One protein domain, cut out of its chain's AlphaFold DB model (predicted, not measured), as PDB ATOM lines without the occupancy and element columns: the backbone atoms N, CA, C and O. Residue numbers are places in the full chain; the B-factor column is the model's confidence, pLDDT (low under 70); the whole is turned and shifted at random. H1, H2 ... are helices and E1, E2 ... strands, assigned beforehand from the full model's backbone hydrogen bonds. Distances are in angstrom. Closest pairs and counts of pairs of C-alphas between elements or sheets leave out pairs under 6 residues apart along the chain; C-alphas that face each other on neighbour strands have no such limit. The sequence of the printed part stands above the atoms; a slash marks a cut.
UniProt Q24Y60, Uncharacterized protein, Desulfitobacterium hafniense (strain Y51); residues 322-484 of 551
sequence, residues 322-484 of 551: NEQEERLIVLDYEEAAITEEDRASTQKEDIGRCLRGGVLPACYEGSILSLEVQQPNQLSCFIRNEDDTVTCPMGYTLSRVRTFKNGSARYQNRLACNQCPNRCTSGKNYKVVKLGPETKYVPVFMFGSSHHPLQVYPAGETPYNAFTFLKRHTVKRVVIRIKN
ATOM      1  N   ASN A 322      13.366  -7.082  12.375       69.88
ATOM      2  CA  ASN A 322      14.124  -5.834  12.437       69.88
ATOM      3  C   ASN A 322      15.633  -6.095  12.287       69.88
ATOM      4  O   ASN A 322      16.089  -7.216  12.506       69.88
ATOM      5  N   GLU A 323      16.406  -5.054  11.974       67.12
ATOM      6  CA  GLU A 323      17.881  -5.067  11.966       67.12
ATOM      7  C   GLU A 323      18.434  -5.101  13.401       67.12
ATOM      8  O   GLU A 323      18.982  -4.130  13.907       67.12
ATOM      9  N   GLN A 324      18.202  -6.210  14.100       71.88
ATOM     10  CA  GLN A 324      18.736  -6.453  15.436       71.88
ATOM     11  C   GLN A 324      19.816  -7.535  15.363       71.88
ATOM     12  O   GLN A 324      19.734  -8.466  14.559       71.88
ATOM     13  N   GLU A 325      20.824  -7.415  16.219       76.44
ATOM     14  CA  GLU A 325      21.863  -8.438  16.379       76.44
ATOM     15  C   GLU A 325      21.429  -9.529  17.364       76.44
ATOM     16  O   GLU A 325      21.813 -10.688  17.225       76.44
ATOM     17  N   GLU A 326      20.567  -9.172  18.321       82.00
ATOM     18  CA  GLU A 326      20.087 -10.070  19.368       82.00
ATOM     19  C   GLU A 326      18.584  -9.901  19.612       82.00
ATOM     20  O   GLU A 326      18.027  -8.800  19.534       82.00
ATOM     21  N   ARG A 327      17.926 -11.013  19.945       84.75
ATOM     22  CA  ARG A 327      16.536 -11.053  20.400       84.75
ATOM     23  C   ARG A 327      16.501 -11.410  21.877       84.75
ATOM     24  O   ARG A 327      17.199 -12.316  22.316       84.75
ATOM     25  N   LEU A 328      15.653 -10.718  22.631       84.88
ATOM     26  CA  LEU A 328      15.544 -10.890  24.076       84.88
ATOM     27  C   LEU A 328      14.230 -11.557  24.451       84.88
ATOM     28  O   LEU A 328      13.157 -11.090  24.065       84.88
ATOM     29  N   ILE A 329      14.326 -12.603  25.261       86.50
ATOM     30  CA  ILE A 329      13.201 -13.270  25.908       86.50
ATOM     31  C   ILE A 329      13.346 -13.040  27.404       86.50
ATOM     32  O   ILE A 329      14.387 -13.318  27.994       86.50
ATOM     33  N   VAL A 330      12.301 -12.487  28.010       84.50
ATOM     34  CA  VAL A 330      12.274 -12.180  29.440       84.50
ATOM     35  C   VAL A 330      11.404 -13.207  30.147       84.50
ATOM     36  O   VAL A 330      10.257 -13.422  29.750       84.50
ATOM     37  N   LEU A 331      11.948 -13.814  31.197       85.62
ATOM     38  CA  LEU A 331      11.249 -14.707  32.113       85.62
ATOM     39  C   LEU A 331      11.239 -14.107  33.519       85.62
ATOM     40  O   LEU A 331      12.152 -13.371  33.909       85.62
ATOM     41  N   ASP A 332      10.210 -14.458  34.281       85.69
ATOM     42  CA  ASP A 332      10.169 -14.173  35.710       85.69
ATOM     43  C   ASP A 332      11.185 -15.074  36.423       85.69
ATOM     44  O   ASP A 332      11.287 -16.265  36.122       85.69
ATOM     45  N   TYR A 333      11.985 -14.485  37.316       85.75
ATOM     46  CA  TYR A 333      12.984 -15.229  38.079       85.75
ATOM     47  C   TYR A 333      12.323 -15.963  39.244       85.75
ATOM     48  O   TYR A 333      11.602 -15.350  40.035       85.75
ATOM     49  N   GLU A 334      12.645 -17.242  39.391       85.38
ATOM     50  CA  GLU A 334      12.210 -18.082  40.505       85.38
ATOM     51  C   GLU A 334      13.447 -18.604  41.229       85.38
ATOM     52  O   GLU A 334      14.338 -19.188  40.618       85.38
ATOM     53  N   GLU A 335      13.536 -18.368  42.537       82.50
ATOM     54  CA  GLU A 335      14.662 -18.865  43.323       82.50
ATOM     55  C   GLU A 335      14.524 -20.379  43.509       82.50
ATOM     56  O   GLU A 335      13.619 -20.850  44.194       82.50
ATOM     57  N   ALA A 336      15.415 -21.134  42.871       79.88
ATOM     58  CA  ALA A 336      15.452 -22.587  42.931       79.88
ATOM     59  C   ALA A 336      16.894 -23.064  43.132       79.88
ATOM     60  O   ALA A 336      17.820 -22.548  42.504       79.88
ATOM     61  N   ALA A 337      17.086 -24.062  43.997       81.00
ATOM     62  CA  ALA A 337      18.343 -24.793  44.076       81.00
ATOM     63  C   ALA A 337      18.412 -25.747  42.877       81.00
ATOM     64  O   ALA A 337      17.674 -26.726  42.831       81.00
ATOM     65  N   ILE A 338      19.243 -25.415  41.890       81.94
ATOM     66  CA  ILE A 338      19.421 -26.212  40.671       81.94
ATOM     67  C   ILE A 338      20.604 -27.150  40.896       81.94
ATOM     68  O   ILE A 338      21.719 -26.688  41.147       81.94
ATOM     69  N   THR A 339      20.358 -28.455  40.831       85.62
ATOM     70  CA  THR A 339      21.410 -29.475  40.914       85.62
ATOM     71  C   THR A 339      22.100 -29.672  39.559       85.62
ATOM     72  O   THR A 339      21.605 -29.229  38.520       85.62
ATOM     73  N   GLU A 340      23.261 -30.336  39.532       82.19
ATOM     74  CA  GLU A 340      23.904 -30.703  38.257       82.19
ATOM     75  C   GLU A 340      23.050 -31.692  37.446       82.19
ATOM     76  O   GLU A 340      23.047 -31.631  36.218       82.19
ATOM     77  N   GLU A 341      22.260 -32.533  38.122       81.19
ATOM     78  CA  GLU A 341      21.303 -33.454  37.500       81.19
ATOM     79  C   GLU A 341      20.165 -32.692  36.804       81.19
ATOM     80  O   GLU A 341      19.866 -32.967  35.641       81.19
ATOM     81  N   ASP A 342      19.601 -31.663  37.453       80.88
ATOM     82  CA  ASP A 342      18.601 -30.775  36.838       80.88
ATOM     83  C   ASP A 342      19.159 -30.079  35.583       80.88
ATOM     84  O   ASP A 342      18.447 -29.902  34.594       80.88
ATOM     85  N   ARG A 343      20.443 -29.687  35.607       85.31
ATOM     86  CA  ARG A 343      21.111 -29.009  34.483       85.31
ATOM     87  C   ARG A 343      21.380 -29.946  33.304       85.31
ATOM     88  O   ARG A 343      21.417 -29.475  32.164       85.31
ATOM     89  N   ALA A 344      21.595 -31.232  33.572       86.25
ATOM     90  CA  ALA A 344      21.798 -32.263  32.558       86.25
ATOM     91  C   ALA A 344      20.477 -32.815  31.988       86.25
ATOM     92  O   ALA A 344      20.477 -33.365  30.887       86.25
ATOM     93  N   SER A 345      19.361 -32.658  32.708       87.31
ATOM     94  CA  SER A 345      18.041 -33.125  32.276       87.31
ATOM     95  C   SER A 345      17.538 -32.389  31.027       87.31
ATOM     96  O   SER A 345      17.639 -31.168  30.893       87.31
ATOM     97  N   THR A 346      16.951 -33.151  30.105       84.62
ATOM     98  CA  THR A 346      16.346 -32.672  28.850       84.62
ATOM     99  C   THR A 346      14.820 -32.568  28.940       84.62
ATOM    100  O   THR A 346      14.149 -32.242  27.954       84.62
ATOM    101  N   GLN A 347      14.260 -32.826  30.128       85.50
ATOM    102  CA  GLN A 347      12.828 -32.729  30.390       85.50
ATOM    103  C   GLN A 347      12.371 -31.272  30.444       85.50
ATOM    104  O   GLN A 347      13.083 -30.373  30.898       85.50
ATOM    105  N   LYS A 348      11.137 -31.036  29.997       87.19
ATOM    106  CA  LYS A 348      10.547 -29.696  29.889       87.19
ATOM    107  C   LYS A 348      10.516 -28.963  31.232       87.19
ATOM    108  O   LYS A 348      10.775 -27.760  31.305       87.19
ATOM    109  N   GLU A 349      10.166 -29.678  32.293       86.44
ATOM    110  CA  GLU A 349      10.020 -29.140  33.641       86.44
ATOM    111  C   GLU A 349      11.370 -28.676  34.199       86.44
ATOM    112  O   GLU A 349      11.454 -27.579  34.757       86.44
ATOM    113  N   ASP A 350      12.425 -29.464  33.986       87.75
ATOM    114  CA  ASP A 350      13.769 -29.187  34.499       87.75
ATOM    115  C   ASP A 350      14.465 -28.087  33.690       87.75
ATOM    116  O   ASP A 350      15.022 -27.156  34.277       87.75
ATOM    117  N   ILE A 351      14.324 -28.093  32.356       87.75
ATOM    118  CA  ILE A 351      14.756 -26.979  31.493       87.75
ATOM    119  C   ILE A 351      14.076 -25.684  31.945       87.75
ATOM    120  O   ILE A 351      14.727 -24.652  32.131       87.75
ATOM    121  N   GLY A 352      12.762 -25.730  32.174       86.94
ATOM    122  CA  GLY A 352      12.002 -24.585  32.662       86.94
ATOM    123  C   GLY A 352      12.453 -24.099  34.042       86.94
ATOM    124  O   GLY A 352      12.489 -22.887  34.267       86.94
ATOM    125  N   ARG A 353      12.797 -25.011  34.958       87.50
ATOM    126  CA  ARG A 353      13.338 -24.685  36.288       87.50
ATOM    127  C   ARG A 353      14.711 -24.023  36.173       87.50
ATOM    128  O   ARG A 353      14.915 -22.964  36.760       87.50
ATOM    129  N   CYS A 354      15.604 -24.578  35.353       88.81
ATOM    130  CA  CYS A 354      16.937 -24.031  35.099       88.81
ATOM    131  C   CYS A 354      16.872 -22.609  34.531       88.81
ATOM    132  O   CYS A 354      17.464 -21.680  35.087       88.81
ATOM    133  N   LEU A 355      16.079 -22.414  33.470       88.56
ATOM    134  CA  LEU A 355      15.936 -21.114  32.820       88.56
ATOM    135  C   LEU A 355      15.344 -20.057  33.764       88.56
ATOM    136  O   LEU A 355      15.831 -18.931  33.774       88.56
ATOM    137  N   ARG A 356      14.329 -20.388  34.577       88.69
ATOM    138  CA  ARG A 356      13.749 -19.436  35.549       88.69
ATOM    139  C   ARG A 356      14.659 -19.167  36.749       88.69
ATOM    140  O   ARG A 356      14.674 -18.040  37.239       88.69
ATOM    141  N   GLY A 357      15.447 -20.152  37.179       86.56
ATOM    142  CA  GLY A 357      16.471 -19.981  38.217       86.56
ATOM    143  C   GLY A 357      17.736 -19.272  37.734       86.56
ATOM    144  O   GLY A 357      18.611 -18.947  38.531       86.56
ATOM    145  N   GLY A 358      17.818 -18.965  36.439       86.06
ATOM    146  CA  GLY A 358      18.891 -18.164  35.876       86.06
ATOM    147  C   GLY A 358      20.172 -18.945  35.579       86.06
ATOM    148  O   GLY A 358      21.254 -18.360  35.597       86.06
ATOM    149  N   VAL A 359      20.058 -20.245  35.301       89.25
ATOM    150  CA  VAL A 359      21.162 -21.116  34.879       89.25
ATOM    151  C   VAL A 359      20.853 -21.650  33.484       89.25
ATOM    152  O   VAL A 359      19.724 -22.048  33.198       89.25
ATOM    153  N   LEU A 360      21.847 -21.650  32.595       88.56
ATOM    154  CA  LEU A 360      21.689 -22.227  31.262       88.56
ATOM    155  C   LEU A 360      21.785 -23.768  31.355       88.56
ATOM    156  O   LEU A 360      22.797 -24.259  31.862       88.56
ATOM    157  N   PRO A 361      20.772 -24.525  30.891       89.94
ATOM    158  CA  PRO A 361      20.846 -25.983  30.783       89.94
ATOM    159  C   PRO A 361      22.047 -26.442  29.949       89.94
ATOM    160  O   PRO A 361      22.407 -25.776  28.975       89.94
ATOM    161  N   ALA A 362      22.618 -27.606  30.275       88.88
ATOM    162  CA  ALA A 362      23.786 -28.148  29.573       88.88
ATOM    163  C   ALA A 362      23.512 -28.378  28.079       88.88
ATOM    164  O   ALA A 362      24.373 -28.148  27.233       88.88
ATOM    165  N   CYS A 363      22.277 -28.742  27.737       84.56
ATOM    166  CA  CYS A 363      21.849 -28.964  26.359       84.56
ATOM    167  C   CYS A 363      21.830 -27.690  25.489       84.56
ATOM    168  O   CYS A 363      21.724 -27.778  24.268       84.56
ATOM    169  N   TYR A 364      21.950 -26.505  26.097       89.56
ATOM    170  CA  TYR A 364      22.033 -25.215  25.404       89.56
ATOM    171  C   TYR A 364      23.442 -24.617  25.404       89.56
ATOM    172  O   TYR A 364      23.648 -23.538  24.838       89.56
ATOM    173  N   GLU A 365      24.422 -25.288  26.002       85.81
ATOM    174  CA  GLU A 365      25.809 -24.834  25.985       85.81
ATOM    175  C   GLU A 365      26.394 -24.868  24.571       85.81
ATOM    176  O   GLU A 365      26.092 -25.742  23.764       85.81
ATOM    177  N   GLY A 366      27.206 -23.862  24.236       82.81
ATOM    178  CA  GLY A 366      27.766 -23.715  22.889       82.81
ATOM    179  C   GLY A 366      26.753 -23.304  21.810       82.81
ATOM    180  O   GLY A 366      27.137 -23.138  20.654       82.81
ATOM    181  N   SER A 367      25.480 -23.099  22.166       87.44
ATOM    182  CA  SER A 367      24.455 -22.606  21.246       87.44
ATOM    183  C   SER A 367      24.491 -21.078  21.080       87.44
ATOM    184  O   SER A 367      25.314 -20.364  21.653       87.44
ATOM    185  N   ILE A 368      23.546 -20.544  20.301       88.56
ATOM    186  CA  ILE A 368      23.350 -19.098  20.093       88.56
ATOM    187  C   ILE A 368      22.703 -18.384  21.292       88.56
ATOM    188  O   ILE A 368      22.428 -17.181  21.219       88.56
ATOM    189  N   LEU A 369      22.412 -19.125  22.363       91.00
ATOM    190  CA  LEU A 369      21.724 -18.645  23.550       91.00
ATOM    191  C   LEU A 369      22.723 -18.161  24.600       91.00
ATOM    192  O   LEU A 369      23.751 -18.783  24.854       91.00
ATOM    193  N   SER A 370      22.392 -17.057  25.257       88.88
ATOM    194  CA  SER A 370      23.059 -16.631  26.488       88.88
ATOM    195  C   SER A 370      22.023 -16.173  27.500       88.88
ATOM    196  O   SER A 370      20.938 -15.726  27.126       88.88
ATOM    197  N   LEU A 371      22.337 -16.306  28.783       89.00
ATOM    198  CA  LEU A 371      21.404 -16.030  29.864       89.00
ATOM    199  C   LEU A 371      22.045 -15.066  30.863       89.00
ATOM    200  O   LEU A 371      23.200 -15.229  31.244       89.00
ATOM    201  N   GLU A 372      21.278 -14.070  31.299       87.44
ATOM    202  CA  GLU A 372      21.673 -13.131  32.348       87.44
ATOM    203  C   GLU A 372      20.514 -12.901  33.326       87.44
ATOM    204  O   GLU A 372      19.385 -12.618  32.919       87.44
ATOM    205  N   VAL A 373      20.796 -12.964  34.629       86.19
ATOM    206  CA  VAL A 373      19.850 -12.540  35.667       86.19
ATOM    207  C   VAL A 373      20.023 -11.047  35.907       86.19
ATOM    208  O   VAL A 373      21.088 -10.592  36.318       86.19
ATOM    209  N   GLN A 374      18.962 -10.279  35.688       82.44
ATOM    210  CA  GLN A 374      18.982  -8.829  35.826       82.44
ATOM    211  C   GLN A 374      18.151  -8.353  37.019       82.44
ATOM    212  O   GLN A 374      17.079  -8.882  37.324       82.44
ATOM    213  N   GLN A 375      18.634  -7.292  37.666       77.50
ATOM    214  CA  GLN A 375      17.987  -6.644  38.808       77.50
ATOM    215  C   GLN A 375      17.847  -5.139  38.567       77.50
ATOM    216  O   GLN A 375      18.764  -4.533  38.011       77.50
ATOM    217  N   PRO A 376      16.731  -4.511  38.980       73.44
ATOM    218  CA  PRO A 376      16.521  -3.075  38.826       73.44
ATOM    219  C   PRO A 376      17.283  -2.293  39.909       73.44
ATOM    220  O   PRO A 376      16.686  -1.788  40.856       73.44
ATOM    221  N   ASN A 377      18.610  -2.228  39.795       76.00
ATOM    222  CA  ASN A 377      19.491  -1.608  40.792       76.00
ATOM    223  C   ASN A 377      20.368  -0.467  40.243       76.00
ATOM    224  O   ASN A 377      21.071   0.171  41.025       76.00
ATOM    225  N   GLN A 378      20.320  -0.171  38.939       78.44
ATOM    226  CA  GLN A 378      21.195   0.830  38.324       78.44
ATOM    227  C   GLN A 378      20.439   2.132  38.034       78.44
ATOM    228  O   GLN A 378      19.480   2.156  37.259       78.44
ATOM    229  N   LEU A 379      20.873   3.230  38.656       83.25
ATOM    230  CA  LEU A 379      20.331   4.564  38.401       83.25
ATOM    231  C   LEU A 379      20.909   5.132  37.098       83.25
ATOM    232  O   LEU A 379      22.122   5.194  36.921       83.25
ATOM    233  N   SER A 380      20.031   5.588  36.212       87.31
ATOM    234  CA  SER A 380      20.372   6.290  34.974       87.31
ATOM    235  C   SER A 380      19.417   7.477  34.764       87.31
ATOM    236  O   SER A 380      18.583   7.776  35.625       87.31
ATOM    237  N   CYS A 381      19.514   8.189  33.643       87.88
ATOM    238  CA  CYS A 381      18.634   9.314  33.333       87.88
ATOM    239  C   CYS A 381      18.335   9.479  31.849       87.88
ATOM    240  O   CYS A 381      19.065   9.023  30.975       87.88
ATOM    241  N   PHE A 382      17.253  10.208  31.590       89.62
ATOM    242  CA  PHE A 382      17.040  10.903  30.332       89.62
ATOM    243  C   PHE A 382      17.671  12.297  30.413       89.62
ATOM    244  O   PHE A 382      17.424  13.004  31.392       89.62
ATOM    245  N   ILE A 383      18.444  12.688  29.400       90.56
ATOM    246  CA  ILE A 383      19.131  13.989  29.322       90.56
ATOM    247  C   ILE A 383      18.486  14.826  28.231       90.56
ATOM    248  O   ILE A 383      18.358  14.356  27.107       90.56
ATOM    249  N   ARG A 384      18.104  16.066  28.536       89.94
ATOM    250  CA  ARG A 384      17.739  17.049  27.514       89.94
ATOM    251  C   ARG A 384      19.001  17.679  26.928       89.94
ATOM    252  O   ARG A 384      19.774  18.289  27.663       89.94
ATOM    253  N   ASN A 385      19.177  17.530  25.620       90.69
ATOM    254  CA  ASN A 385      20.275  18.121  24.860       90.69
ATOM    255  C   ASN A 385      19.937  19.565  24.459       90.69
ATOM    256  O   ASN A 385      18.772  19.973  24.491       90.69
ATOM    257  N   GLU A 386      20.952  20.318  24.043       87.19
ATOM    258  CA  GLU A 386      20.813  21.712  23.596       87.19
ATOM    259  C   GLU A 386      19.976  21.826  22.310       87.19
ATOM    260  O   GLU A 386      19.151  22.728  22.200       87.19
ATOM    261  N   ASP A 387      20.057  20.826  21.423       87.88
ATOM    262  CA  ASP A 387      19.278  20.724  20.173       87.88
ATOM    263  C   ASP A 387      17.792  20.368  20.379       87.88
ATOM    264  O   ASP A 387      17.113  19.882  19.472       87.88
ATOM    265  N   ASP A 388      17.278  20.530  21.598       84.44
ATOM    266  CA  ASP A 388      15.894  20.234  21.973       84.44
ATOM    267  C   ASP A 388      15.472  18.767  21.735       84.44
ATOM    268  O   ASP A 388      14.294  18.444  21.555       84.44
ATOM    269  N   THR A 389      16.444  17.854  21.777       91.50
ATOM    270  CA  THR A 389      16.246  16.398  21.794       91.50
ATOM    271  C   THR A 389      16.486  15.835  23.191       91.50
ATOM    272  O   THR A 389      17.033  16.508  24.065       91.50
ATOM    273  N   VAL A 390      16.055  14.595  23.437       91.31
ATOM    274  CA  VAL A 390      16.311  13.914  24.713       91.31
ATOM    275  C   VAL A 390      17.059  12.609  24.479       91.31
ATOM    276  O   VAL A 390      16.580  11.756  23.744       91.31
ATOM    277  N   THR A 391      18.196  12.408  25.129       91.56
ATOM    278  CA  THR A 391      18.929  11.135  25.114       91.56
ATOM    279  C   THR A 391      18.367  10.208  26.185       91.56
ATOM    280  O   THR A 391      18.137  10.625  27.320       91.56
ATOM    281  N   CYS A 392      18.097   8.951  25.833       90.00
ATOM    282  CA  CYS A 392      17.600   7.945  26.768       90.00
ATOM    283  C   CYS A 392      18.737   7.281  27.574       90.00
ATOM    284  O   CYS A 392      19.895   7.398  27.187       90.00
ATOM    285  N   PRO A 393      18.427   6.516  28.638       87.44
ATOM    286  CA  PRO A 393      19.419   5.777  29.434       87.44
ATOM    287  C   PRO A 393      20.360   4.865  28.638       87.44
ATOM    288  O   PRO A 393      21.472   4.589  29.072       87.44
ATOM    289  N   MET A 394      19.890   4.382  27.487       86.75
ATOM    290  CA  MET A 394      20.625   3.517  26.560       86.75
ATOM    291  C   MET A 394      21.374   4.299  25.467       86.75
ATOM    292  O   MET A 394      21.934   3.689  24.566       86.75
ATOM    293  N   GLY A 395      21.342   5.635  25.494       86.56
ATOM    294  CA  GLY A 395      22.025   6.495  24.522       86.56
ATOM    295  C   GLY A 395      21.224   6.838  23.259       86.56
ATOM    296  O   GLY A 395      21.684   7.636  22.449       86.56
ATOM    297  N   TYR A 396      20.013   6.302  23.068       89.31
ATOM    298  CA  TYR A 396      19.192   6.636  21.896       89.31
ATOM    299  C   TYR A 396      18.521   8.009  22.013       89.31
ATOM    300  O   TYR A 396      17.955   8.353  23.054       89.31
ATOM    301  N   THR A 397      18.476   8.745  20.905       91.44
ATOM    302  CA  THR A 397      17.837  10.063  20.818       91.44
ATOM    303  C   THR A 397      16.311   9.963  20.673       91.44
ATOM    304  O   THR A 397      15.777   9.193  19.872       91.44
ATOM    305  N   LEU A 398      15.590  10.776  21.441       92.31
ATOM    306  CA  LEU A 398      14.138  10.928  21.463       92.31
ATOM    307  C   LEU A 398      13.770  12.314  20.927       92.31
ATOM    308  O   LEU A 398      14.280  13.332  21.399       92.31
ATOM    309  N   SER A 399      12.832  12.357  19.983       92.25
ATOM    310  CA  SER A 399      12.364  13.603  19.371       92.25
ATOM    311  C   SER A 399      11.140  14.149  20.099       92.25
ATOM    312  O   SER A 399      10.325  13.393  20.645       92.25
ATOM    313  N   ARG A 400      10.987  15.477  20.091       91.94
ATOM    314  CA  ARG A 400       9.803  16.151  20.625       91.94
ATOM    315  C   ARG A 400       8.574  15.834  19.772       91.94
ATOM    316  O   ARG A 400       8.605  15.926  18.553       91.94
ATOM    317  N   VAL A 401       7.470  15.504  20.435       91.69
ATOM    318  CA  VAL A 401       6.188  15.150  19.801       91.69
ATOM    319  C   VAL A 401       5.122  16.200  20.076       91.69
ATOM    320  O   VAL A 401       4.252  16.444  19.248       91.69
ATOM    321  N   ARG A 402       5.129  16.774  21.284       90.31
ATOM    322  CA  ARG A 402       4.090  17.706  21.725       90.31
ATOM    323  C   ARG A 402       4.614  18.646  22.798       90.31
ATOM    324  O   ARG A 402       5.265  18.189  23.735       90.31
ATOM    325  N   THR A 403       4.217  19.908  22.709       89.94
ATOM    326  CA  THR A 403       4.413  20.923  23.752       89.94
ATOM    327  C   THR A 403       3.072  21.234  24.418       89.94
ATOM    328  O   THR A 403       2.025  21.244  23.766       89.94
ATOM    329  N   PHE A 404       3.078  21.429  25.733       90.06
ATOM    330  CA  PHE A 404       1.898  21.757  26.532       90.06
ATOM    331  C   PHE A 404       1.864  23.250  26.876       90.06
ATOM    332  O   PHE A 404       2.891  23.922  26.866       90.06
ATOM    333  N   LYS A 405       0.682  23.764  27.244       85.88
ATOM    334  CA  LYS A 405       0.475  25.184  27.597       85.88
ATOM    335  C   LYS A 405       1.359  25.673  28.753       85.88
ATOM    336  O   LYS A 405       1.671  26.848  28.822       85.88
ATOM    337  N   ASN A 406       1.772  24.770  29.641       85.00
ATOM    338  CA  ASN A 406       2.653  25.059  30.773       85.00
ATOM    339  C   ASN A 406       4.157  24.992  30.420       85.00
ATOM    340  O   ASN A 406       4.980  24.830  31.315       85.00
ATOM    341  N   GLY A 407       4.511  24.981  29.130       82.31
ATOM    342  CA  GLY A 407       5.892  24.908  28.642       82.31
ATOM    343  C   GLY A 407       6.554  23.526  28.729       82.31
ATOM    344  O   GLY A 407       7.663  23.352  28.235       82.31
ATOM    345  N   SER A 408       5.899  22.517  29.319       88.31
ATOM    346  CA  SER A 408       6.429  21.145  29.324       88.31
ATOM    347  C   SER A 408       6.336  20.495  27.941       88.31
ATOM    348  O   SER A 408       5.421  20.783  27.165       88.31
ATOM    349  N   ALA A 409       7.250  19.574  27.640       90.31
ATOM    350  CA  ALA A 409       7.323  18.894  26.352       90.31
ATOM    351  C   ALA A 409       7.372  17.369  26.508       90.31
ATOM    352  O   ALA A 409       7.861  16.828  27.500       90.31
ATOM    353  N   ARG A 410       6.823  16.672  25.513       92.31
ATOM    354  CA  ARG A 410       6.763  15.212  25.426       92.31
ATOM    355  C   ARG A 410       7.725  14.714  24.357       92.31
ATOM    356  O   ARG A 410       7.631  15.159  23.215       92.31
ATOM    357  N   TYR A 411       8.545  13.732  24.712       92.56
ATOM    358  CA  TYR A 411       9.547  13.121  23.843       92.56
ATOM    359  C   TYR A 411       9.299  11.620  23.701       92.56
ATOM    360  O   TYR A 411       8.892  10.959  24.663       92.56
ATOM    361  N   GLN A 412       9.517  11.083  22.499       92.19
ATOM    362  CA  GLN A 412       9.399   9.647  22.238       92.19
ATOM    363  C   GLN A 412      10.272   9.215  21.050       92.19
ATOM    364  O   GLN A 412      10.543   9.998  20.145       92.19
ATOM    365  N   ASN A 413      10.633   7.935  21.018       90.25
ATOM    366  CA  ASN A 413      11.217   7.258  19.864       90.25
ATOM    367  C   ASN A 413      10.744   5.804  19.913       90.25
ATOM    368  O   ASN A 413      11.155   5.022  20.774       90.25
ATOM    369  N   ARG A 414       9.802   5.474  19.024       86.00
ATOM    370  CA  ARG A 414       9.146   4.162  19.011       86.00
ATOM    371  C   ARG A 414      10.111   3.059  18.592       86.00
ATOM    372  O   ARG A 414      10.108   2.008  19.220       86.00
ATOM    373  N   LEU A 415      10.943   3.312  17.580       82.75
ATOM    374  CA  LEU A 415      11.908   2.338  17.065       82.75
ATOM    375  C   LEU A 415      12.961   2.006  18.122       82.75
ATOM    376  O   LEU A 415      13.127   0.834  18.453       82.75
ATOM    377  N   ALA A 416      13.556   3.030  18.743       84.12
ATOM    378  CA  ALA A 416      14.537   2.842  19.807       84.12
ATOM    379  C   ALA A 416      13.967   2.050  20.990       84.12
ATOM    380  O   ALA A 416      14.609   1.134  21.482       84.12
ATOM    381  N   CYS A 417      12.738   2.343  21.436       82.88
ATOM    382  CA  CYS A 417      12.113   1.573  22.519       82.88
ATOM    383  C   CYS A 417      11.779   0.134  22.105       82.88
ATOM    384  O   CYS A 417      11.902  -0.779  22.920       82.88
ATOM    385  N   ASN A 418      11.346  -0.070  20.858       76.38
ATOM    386  CA  ASN A 418      11.021  -1.394  20.338       76.38
ATOM    387  C   ASN A 418      12.251  -2.295  20.260       76.38
ATOM    388  O   ASN A 418      12.138  -3.470  20.594       76.38
ATOM    389  N   GLN A 419      13.398  -1.724  19.894       75.19
ATOM    390  CA  GLN A 419      14.665  -2.433  19.739       75.19
ATOM    391  C   GLN A 419      15.560  -2.388  20.984       75.19
ATOM    392  O   GLN A 419      16.646  -2.955  20.974       75.19
ATOM    393  N   CYS A 420      15.115  -1.716  22.048       78.62
ATOM    394  CA  CYS A 420      15.924  -1.464  23.229       78.62
ATOM    395  C   CYS A 420      16.323  -2.778  23.920       78.62
ATOM    396  O   CYS A 420      15.430  -3.487  24.404       78.62
ATOM    397  N   PRO A 421      17.630  -3.074  24.041       74.69
ATOM    398  CA  PRO A 421      18.087  -4.317  24.644       74.69
ATOM    399  C   PRO A 421      17.977  -4.318  26.180       74.69
ATOM    400  O   PRO A 421      18.087  -5.345  26.840       74.69
ATOM    401  N   ASN A 422      17.729  -3.157  26.787       80.56
ATOM    402  CA  ASN A 422      17.503  -3.035  28.217       80.56
ATOM    403  C   ASN A 422      16.409  -1.997  28.479       80.56
ATOM    404  O   ASN A 422      16.662  -0.810  28.689       80.56
ATOM    405  N   ARG A 423      15.147  -2.433  28.388       76.56
ATOM    406  CA  ARG A 423      14.000  -1.529  28.522       76.56
ATOM    407  C   ARG A 423      13.913  -0.923  29.924       76.56
ATOM    408  O   ARG A 423      13.859  -1.633  30.921       76.56
ATOM    409  N   CYS A 424      13.735   0.399  29.955       75.31
ATOM    410  CA  CYS A 424      13.435   1.189  31.156       75.31
ATOM    411  C   CYS A 424      12.020   0.975  31.727       75.31
ATOM    412  O   CYS A 424      11.655   1.574  32.737       75.31
ATOM    413  N   THR A 425      11.186   0.176  31.056       72.12
ATOM    414  CA  THR A 425       9.821  -0.155  31.481       72.12
ATOM    415  C   THR A 425       9.542  -1.631  31.280       72.12
ATOM    416  O   THR A 425       9.908  -2.189  30.248       72.12
ATOM    417  N   SER A 426       8.794  -2.223  32.206       62.53
ATOM    418  CA  SER A 426       8.376  -3.630  32.167       62.53
ATOM    419  C   SER A 426       7.278  -3.925  31.129       62.53
ATOM    420  O   SER A 426       7.021  -5.078  30.813       62.53
ATOM    421  N   GLY A 427       6.604  -2.896  30.599       63.25
ATOM    422  CA  GLY A 427       5.500  -3.053  29.645       63.25
ATOM    423  C   GLY A 427       5.931  -3.176  28.175       63.25
ATOM    424  O   GLY A 427       7.015  -2.745  27.775       63.25
ATOM    425  N   LYS A 428       5.016  -3.690  27.335       63.19
ATOM    426  CA  LYS A 428       5.194  -3.790  25.868       63.19
ATOM    427  C   LYS A 428       5.227  -2.422  25.168       63.19
ATOM    428  O   LYS A 428       5.829  -2.290  24.104       63.19
ATOM    429  N   ASN A 429       4.640  -1.396  25.782       73.50
ATOM    430  CA  ASN A 429       4.558  -0.050  25.219       73.50
ATOM    431  C   ASN A 429       5.908   0.679  25.239       73.50
ATOM    432  O   ASN A 429       6.727   0.490  26.135       73.50
ATOM    433  N   TYR A 430       6.118   1.550  24.252       82.62
ATOM    434  CA  TYR A 430       7.288   2.420  24.208       82.62
ATOM    435  C   TYR A 430       7.213   3.492  25.304       82.62
ATOM    436  O   TYR A 430       6.134   3.986  25.649       82.62
ATOM    437  N   LYS A 431       8.371   3.880  25.845       85.00
ATOM    438  CA  LYS A 431       8.438   4.920  26.871       85.00
ATOM    439  C   LYS A 431       8.199   6.288  26.243       85.00
ATOM    440  O   LYS A 431       8.805   6.658  25.240       85.00
ATOM    441  N   VAL A 432       7.334   7.053  26.892       88.38
ATOM    442  CA  VAL A 432       7.133   8.474  26.631       88.38
ATOM    443  C   VAL A 432       7.630   9.235  27.849       88.38
ATOM    444  O   VAL A 432       7.219   8.933  28.972       88.38
ATOM    445  N   VAL A 433       8.503  10.216  27.635       88.94
ATOM    446  CA  VAL A 433       9.055  11.037  28.719       88.94
ATOM    447  C   VAL A 433       8.516  12.453  28.585       88.94
ATOM    448  O   VAL A 433       8.481  13.019  27.493       88.94
ATOM    449  N   LYS A 434       8.038  13.011  29.698       89.62
ATOM    450  CA  LYS A 434       7.578  14.396  29.791       89.62
ATOM    451  C   LYS A 434       8.597  15.170  30.618       89.62
ATOM    452  O   LYS A 434       8.820  14.805  31.767       89.62
ATOM    453  N   LEU A 435       9.191  16.206  30.037       88.19
ATOM    454  CA  LEU A 435      10.134  17.091  30.721       88.19
ATOM    455  C   LEU A 435       9.471  18.455  30.921       88.19
ATOM    456  O   LEU A 435       8.739  18.925  30.043       88.19
ATOM    457  N   GLY A 436       9.688  19.066  32.085       86.62
ATOM    458  CA  GLY A 436       9.298  20.451  32.341       86.62
ATOM    459  C   GLY A 436      10.129  21.446  31.515       86.62
ATOM    460  O   GLY A 436      11.101  21.039  30.876       86.62
ATOM    461  N   PRO A 437       9.764  22.740  31.528       82.50
ATOM    462  CA  PRO A 437      10.465  23.779  30.768       82.50
ATOM    463  C   PRO A 437      11.965  23.846  31.087       82.50
ATOM    464  O   PRO A 437      12.775  23.935  30.168       82.50
ATOM    465  N   GLU A 438      12.317  23.710  32.370       83.12
ATOM    466  CA  GLU A 438      13.689  23.822  32.894       83.12
ATOM    467  C   GLU A 438      14.291  22.471  33.327       83.12
ATOM    468  O   GLU A 438      15.416  22.399  33.810       83.12
ATOM    469  N   THR A 439      13.560  21.364  33.161       84.81
ATOM    470  CA  THR A 439      14.054  20.042  33.565       84.81
ATOM    471  C   THR A 439      15.124  19.558  32.588       84.81
ATOM    472  O   THR A 439      14.806  19.247  31.437       84.81
ATOM    473  N   LYS A 440      16.375  19.454  33.052       85.19
ATOM    474  CA  LYS A 440      17.495  18.925  32.259       85.19
ATOM    475  C   LYS A 440      17.617  17.401  32.342       85.19
ATOM    476  O   LYS A 440      17.863  16.757  31.323       85.19
ATOM    477  N   TYR A 441      17.363  16.824  33.518       87.25
ATOM    478  CA  TYR A 441      17.514  15.391  33.773       87.25
ATOM    479  C   TYR A 441      16.236  14.775  34.341       87.25
ATOM    480  O   TYR A 441      15.596  15.335  35.230       87.25
ATOM    481  N   VAL A 442      15.872  13.590  33.849       86.69
ATOM    482  CA  VAL A 442      14.806  12.767  34.441       86.69
ATOM    483  C   VAL A 442      15.409  11.434  34.867       86.69
ATOM    484  O   VAL A 442      15.742  10.627  33.994       86.69
ATOM    485  N   PRO A 443      15.566  11.177  36.175       85.00
ATOM    486  CA  PRO A 443      16.187   9.951  36.648       85.00
ATOM    487  C   PRO A 443      15.243   8.749  36.506       85.00
ATOM    488  O   PRO A 443      14.024   8.866  36.671       85.00
ATOM    489  N   VAL A 444      15.815   7.582  36.217       81.50
ATOM    490  CA  VAL A 444      15.107   6.311  36.040       81.50
ATOM    491  C   VAL A 444      15.971   5.148  36.524       81.50
ATOM    492  O   VAL A 444      17.175   5.118  36.283       81.50
ATOM    493  N   PHE A 445      15.350   4.178  37.195       80.00
ATOM    494  CA  PHE A 445      16.005   2.915  37.520       80.00
ATOM    495  C   PHE A 445      15.905   1.960  36.341       80.00
ATOM    496  O   PHE A 445      14.821   1.692  35.821       80.00
ATOM    497  N   MET A 446      17.057   1.457  35.938       79.81
ATOM    498  CA  MET A 446      17.218   0.480  34.882       79.81
ATOM    499  C   MET A 446      17.610  -0.858  35.496       79.81
ATOM    500  O   MET A 446      18.143  -0.931  36.607       79.81
ATOM    501  N   PHE A 447      17.371  -1.926  34.744       78.00
ATOM    502  CA  PHE A 447      17.960  -3.213  35.062       78.00
ATOM    503  C   PHE A 447      19.465  -3.142  34.782       78.00
ATOM    504  O   PHE A 447      19.855  -2.646  33.728       78.00
ATOM    505  N   GLY A 448      20.311  -3.585  35.708       71.56
ATOM    506  CA  GLY A 448      21.739  -3.725  35.423       71.56
ATOM    507  C   GLY A 448      21.948  -4.740  34.296       71.56
ATOM    508  O   GLY A 448      21.282  -5.775  34.278       71.56
ATOM    509  N   SER A 449      22.826  -4.422  33.345       73.12
ATOM    510  CA  SER A 449      23.206  -5.314  32.243       73.12
ATOM    511  C   SER A 449      24.711  -5.220  32.035       73.12
ATOM    512  O   SER A 449      25.223  -4.128  31.797       73.12
ATOM    513  N   SER A 450      25.416  -6.348  32.049       68.81
ATOM    514  CA  SER A 450      26.866  -6.389  31.796       68.81
ATOM    515  C   SER A 450      27.226  -6.022  30.349       68.81
ATOM    516  O   SER A 450      28.261  -5.413  30.096       68.81
ATOM    517  N   HIS A 451      26.339  -6.339  29.399       71.88
ATOM    518  CA  HIS A 451      26.566  -6.147  27.961       71.88
ATOM    519  C   HIS A 451      26.284  -4.733  27.432       71.88
ATOM    520  O   HIS A 451      26.743  -4.382  26.346       71.88
ATOM    521  N   HIS A 452      25.515  -3.922  28.160       76.00
ATOM    522  CA  HIS A 452      25.071  -2.614  27.683       76.00
ATOM    523  C   HIS A 452      25.279  -1.559  28.768       76.00
ATOM    524  O   HIS A 452      24.438  -1.447  29.667       76.00
ATOM    525  N   PRO A 453      26.380  -0.788  28.701       79.19
ATOM    526  CA  PRO A 453      26.639   0.251  29.678       79.19
ATOM    527  C   PRO A 453      25.543   1.312  29.596       79.19
ATOM    528  O   PRO A 453      25.171   1.782  28.520       79.19
ATOM    529  N   LEU A 454      25.016   1.672  30.759       85.00
ATOM    530  CA  LEU A 454      23.991   2.694  30.878       85.00
ATOM    531  C   LEU A 454      24.620   4.064  31.060       85.00
ATOM    532  O   LEU A 454      25.685   4.214  31.660       85.00
ATOM    533  N   GLN A 455      23.900   5.076  30.602       85.12
ATOM    534  CA  GLN A 455      24.262   6.456  30.847       85.12
ATOM    535  C   GLN A 455      24.297   6.740  32.351       85.12
ATOM    536  O   GLN A 455      23.367   6.397  33.088       85.12
ATOM    537  N   VAL A 456      25.368   7.382  32.803       84.69
ATOM    538  CA  VAL A 456      25.585   7.672  34.221       84.69
ATOM    539  C   VAL A 456      24.793   8.914  34.618       84.69
ATOM    540  O   VAL A 456      24.770   9.911  33.894       84.69
ATOM    541  N   TYR A 457      24.132   8.856  35.774       83.88
ATOM    542  CA  TYR A 457      23.496  10.035  36.350       83.88
ATOM    543  C   TYR A 457      24.568  11.059  36.784       83.88
ATOM    544  O   TYR A 457      25.545  10.651  37.412       83.88
ATOM    545  N   PRO A 458      24.425  12.365  36.486       82.88
ATOM    546  CA  PRO A 458      25.448  13.366  36.805       82.88
ATOM    547  C   PRO A 458      25.823  13.395  38.296       82.88
ATOM    548  O   PRO A 458      24.952  13.501  39.158       82.88
ATOM    549  N   ALA A 459      27.127  13.363  38.599       68.31
ATOM    550  CA  ALA A 459      27.684  13.147  39.945       68.31
ATOM    551  C   ALA A 459      27.494  14.298  40.967       68.31
ATOM    552  O   ALA A 459      28.117  14.285  42.024       68.31
ATOM    553  N   GLY A 460      26.640  15.285  40.690       69.94
ATOM    554  CA  GLY A 460      26.396  16.441  41.565       69.94
ATOM    555  C   GLY A 460      24.928  16.845  41.692       69.94
ATOM    556  O   GLY A 460      24.628  17.845  42.337       69.94
ATOM    557  N   GLU A 461      24.008  16.089  41.090       72.56
ATOM    558  CA  GLU A 461      22.578  16.357  41.199       72.56
ATOM    559  C   GLU A 461      21.896  15.327  42.101       72.56
ATOM    560  O   GLU A 461      22.168  14.129  42.034       72.56
ATOM    561  N   THR A 462      20.961  15.776  42.933       69.12
ATOM    562  CA  THR A 462      20.080  14.871  43.672       69.12
ATOM    563  C   THR A 462      18.828  14.595  42.849       69.12
ATOM    564  O   THR A 462      18.141  15.542  42.457       69.12
ATOM    565  N   PRO A 463      18.482  13.326  42.588       70.50
ATOM    566  CA  PRO A 463      17.284  13.006  41.834       70.50
ATOM    567  C   PRO A 463      16.038  13.478  42.596       70.50
ATOM    568  O   PRO A 463      15.792  13.066  43.726       70.50
ATOM    569  N   TYR A 464      15.230  14.326  41.959       68.31
ATOM    570  CA  TYR A 464      14.050  14.937  42.586       68.31
ATOM    571  C   TYR A 464      12.895  13.944  42.844       68.31
ATOM    572  O   TYR A 464      11.949  14.255  43.569       68.31
ATOM    573  N   ASN A 465      12.935  12.758  42.226       66.00
ATOM    574  CA  ASN A 465      11.893  11.744  42.360       66.00
ATOM    575  C   ASN A 465      12.047  10.980  43.682       66.00
ATOM    576  O   ASN A 465      13.066  10.336  43.921       66.00
ATOM    577  N   ALA A 466      10.992  10.961  44.500       59.97
ATOM    578  CA  ALA A 466      10.912  10.061  45.644       59.97
ATOM    579  C   ALA A 466      10.806   8.607  45.146       59.97
ATOM    580  O   ALA A 466       9.742   8.129  44.757       59.97
ATOM    581  N   PHE A 467      11.923   7.881  45.155       62.44
ATOM    582  CA  PHE A 467      11.992   6.478  44.728       62.44
ATOM    583  C   PHE A 467      11.428   5.484  45.755       62.44
ATOM    584  O   PHE A 467      11.632   4.278  45.644       62.44
ATOM    585  N   THR A 468      10.678   5.955  46.749       52.16
ATOM    586  CA  THR A 468      10.067   5.139  47.806       52.16
ATOM    587  C   THR A 468       9.118   4.056  47.272       52.16
ATOM    588  O   THR A 468       8.979   3.015  47.909       52.16
ATOM    589  N   PHE A 469       8.542   4.228  46.075       48.94
ATOM    590  CA  PHE A 469       7.726   3.207  45.395       48.94
ATOM    591  C   PHE A 469       8.526   2.017  44.817       48.94
ATOM    592  O   PHE A 469       7.945   0.956  44.593       48.94
ATOM    593  N   LEU A 470       9.842   2.144  44.595       50.44
ATOM    594  CA  LEU A 470      10.668   1.088  43.979       50.44
ATOM    595  C   LEU A 470      10.997  -0.077  44.918       50.44
ATOM    596  O   LEU A 470      11.286  -1.169  44.435       50.44
ATOM    597  N   LYS A 471      10.854   0.096  46.242       48.88
ATOM    598  CA  LYS A 471      10.983  -1.008  47.213       48.88
ATOM    599  C   LYS A 471       9.945  -2.128  47.010       48.88
ATOM    600  O   LYS A 471      10.131  -3.210  47.548       48.88
ATOM    601  N   ARG A 472       8.863  -1.888  46.253       46.00
ATOM    602  CA  ARG A 472       7.797  -2.873  45.979       46.00
ATOM    603  C   ARG A 472       7.985  -3.677  44.681       46.00
ATOM    604  O   ARG A 472       7.209  -4.592  44.443       46.00
ATOM    605  N   HIS A 473       8.986  -3.359  43.850       49.34
ATOM    606  CA  HIS A 473       9.163  -3.955  42.513       49.34
ATOM    607  C   HIS A 473      10.601  -4.437  42.228       49.34
ATOM    608  O   HIS A 473      11.058  -4.411  41.088       49.34
ATOM    609  N   THR A 474      11.322  -4.917  43.243       55.28
ATOM    610  CA  THR A 474      12.605  -5.630  43.085       55.28
ATOM    611  C   THR A 474      12.385  -7.074  42.626       55.28
ATOM    612  O   THR A 474      12.838  -8.018  43.267       55.28
ATOM    613  N   VAL A 475      11.644  -7.267  41.536       70.88
ATOM    614  CA  VAL A 475      11.476  -8.592  40.934       70.88
ATOM    615  C   VAL A 475      12.673  -8.809  40.012       70.88
ATOM    616  O   VAL A 475      12.845  -8.086  39.026       70.88
ATOM    617  N   LYS A 476      13.549  -9.751  40.382       81.25
ATOM    618  CA  LYS A 476      14.603 -10.265  39.497       81.25
ATOM    619  C   LYS A 476      13.942 -10.766  38.212       81.25
ATOM    620  O   LYS A 476      12.839 -11.306  38.249       81.25
ATOM    621  N   ARG A 477      14.614 -10.607  37.079       85.06
ATOM    622  CA  ARG A 477      14.171 -11.203  35.815       85.06
ATOM    623  C   ARG A 477      15.312 -11.964  35.180       85.06
ATOM    624  O   ARG A 477      16.466 -11.557  35.315       85.06
ATOM    625  N   VAL A 478      14.981 -13.011  34.449       87.00
ATOM    626  CA  VAL A 478      15.944 -13.698  33.597       87.00
ATOM    627  C   VAL A 478      15.786 -13.174  32.182       87.00
ATOM    628  O   VAL A 478      14.677 -13.105  31.653       87.00
ATOM    629  N   VAL A 479      16.896 -12.771  31.573       87.25
ATOM    630  CA  VAL A 479      16.949 -12.352  30.177       87.25
ATOM    631  C   VAL A 479      17.742 -13.388  29.401       87.25
ATOM    632  O   VAL A 479      18.944 -13.546  29.607       87.25
ATOM    633  N   ILE A 480      17.058 -14.077  28.496       89.75
ATOM    634  CA  ILE A 480      17.663 -14.977  27.523       89.75
ATOM    635  C   ILE A 480      17.881 -14.179  26.240       89.75
ATOM    636  O   ILE A 480      16.937 -13.604  25.691       89.75
ATOM    637  N   ARG A 481      19.121 -14.135  25.760       89.06
ATOM    638  CA  ARG A 481      19.488 -13.520  24.485       89.06
ATOM    639  C   ARG A 481      19.688 -14.604  23.441       89.06
ATOM    640  O   ARG A 481      20.431 -15.551  23.674       89.06
ATOM    641  N   ILE A 482      19.063 -14.422  22.289       90.38
ATOM    642  CA  ILE A 482      19.244 -15.246  21.098       90.38
ATOM    643  C   ILE A 482      20.035 -14.416  20.091       90.38
ATOM    644  O   ILE A 482      19.545 -13.377  19.641       90.38
ATOM    645  N   LYS A 483      21.245 -14.856  19.739       88.62
ATOM    646  CA  LYS A 483      22.051 -14.198  18.703       88.62
ATOM    647  C   LYS A 483      21.475 -14.450  17.312       88.62
ATOM    648  O   LYS A 483      20.928 -15.515  17.034       88.62
ATOM    649  N   ASN A 484      21.606 -13.469  16.427       85.56
ATOM    650  CA  ASN A 484      21.163 -13.593  15.044       85.56
ATOM    651  C   ASN A 484      22.093 -14.527  14.244       85.56
ATOM    652  O   ASN A 484      23.188 -14.135  13.844       85.56
TER     653      ASN A 484
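This is residues 322 to 484 of the 551 residues of an uncharacterized protein of Desulfitobacterium hafniense (strain Y51) (UniProt Q24Y60). Two lobes make an elongated model: a three-stranded sheet, E1 E8 E2, with H1 and H2 at its far side, and a small, nearly closed barrel of E3, E7, E6, E5 and E4. The short stretch 390 to 391 bridges E3 and E4 in that ring, which stays loose between E6 and E7. The first and last strands, E1 and E8, lie side by side in the first lobe, while H4 lies off the barrel on the way back. The printed part has 163 residues, under half of them in named elements, in the order E1 H1 H2 E2 E3 E4 E5 H3 E6 E7 H4 E8; the class is mixed, and the sheets E1 E8 E2, E4 E5 E6 and E3 E7 are antiparallel. It is only just loose, close to compact, with a radius of gyration of the C-alphas of 18.8 A and spans of 61 by 37 by 26 A.

E1, residues 326 to 332, is antiparallel to inner strand E8, residues 477 to 483, with N 329 and O 480 2.8 A apart. E8 is antiparallel to E2, residues 369 to 374, with N 372 and O 479 2.9 A apart. H1, residues 340 to 344, touches H2, residues 348 to 357; their closest C-alphas, of Asp 342 and Asp 350, are 5.6 A apart. H2 is on this strongly twisted sheet at a height of 11.5 A and stands up from it at 45 degrees. E1, H1, H2 and E2 form a split strand-helix-strand unit, two strands running the same way with E8 between them, and a right-handed crossover. E3, residues 378 to 384, is antiparallel to E7, residues 441 to 446, with N 380 and O 444 2.9 A apart. E4, residues 397 to 403, and E5, residues 409 to 412, form a hairpin, with N 401 and O 410 2.8 A apart. E5 is antiparallel to E6, residues 432 to 435, with N 411 and O 433 2.9 A apart. H3, residues 414 to 419, only grazes that sheet with residues 414 to 417. H4, residues 467 to 472, touches no helix. Every O i to N i+4 pair is within hydrogen-bond range in H1, H2 and H3; H4 has 0 of 2, and 2 of 3 O i to N i+3 pairs.

E1 begins at C-alpha 326 (20.087, -10.070, 19.368) and is 19.6 A long; H2 is 14.1 A, E2 16.0 A, E3 19.8 A, E4 17.5 A and E7 15.0 A. E8, 19.1 A long, ends at C-alpha 483 (22.051, -14.198, 18.703).

The farthest C-alphas, of Glu 341 and Lys 405, are 63.0 A apart. The printed part has no cut. Long links join H2 to E2, E3 to E4, H3 to E6 and E7 to H4. Mean pLDDT of the printed part is 81.8; 20 residues are under 70, among them 464 to 474.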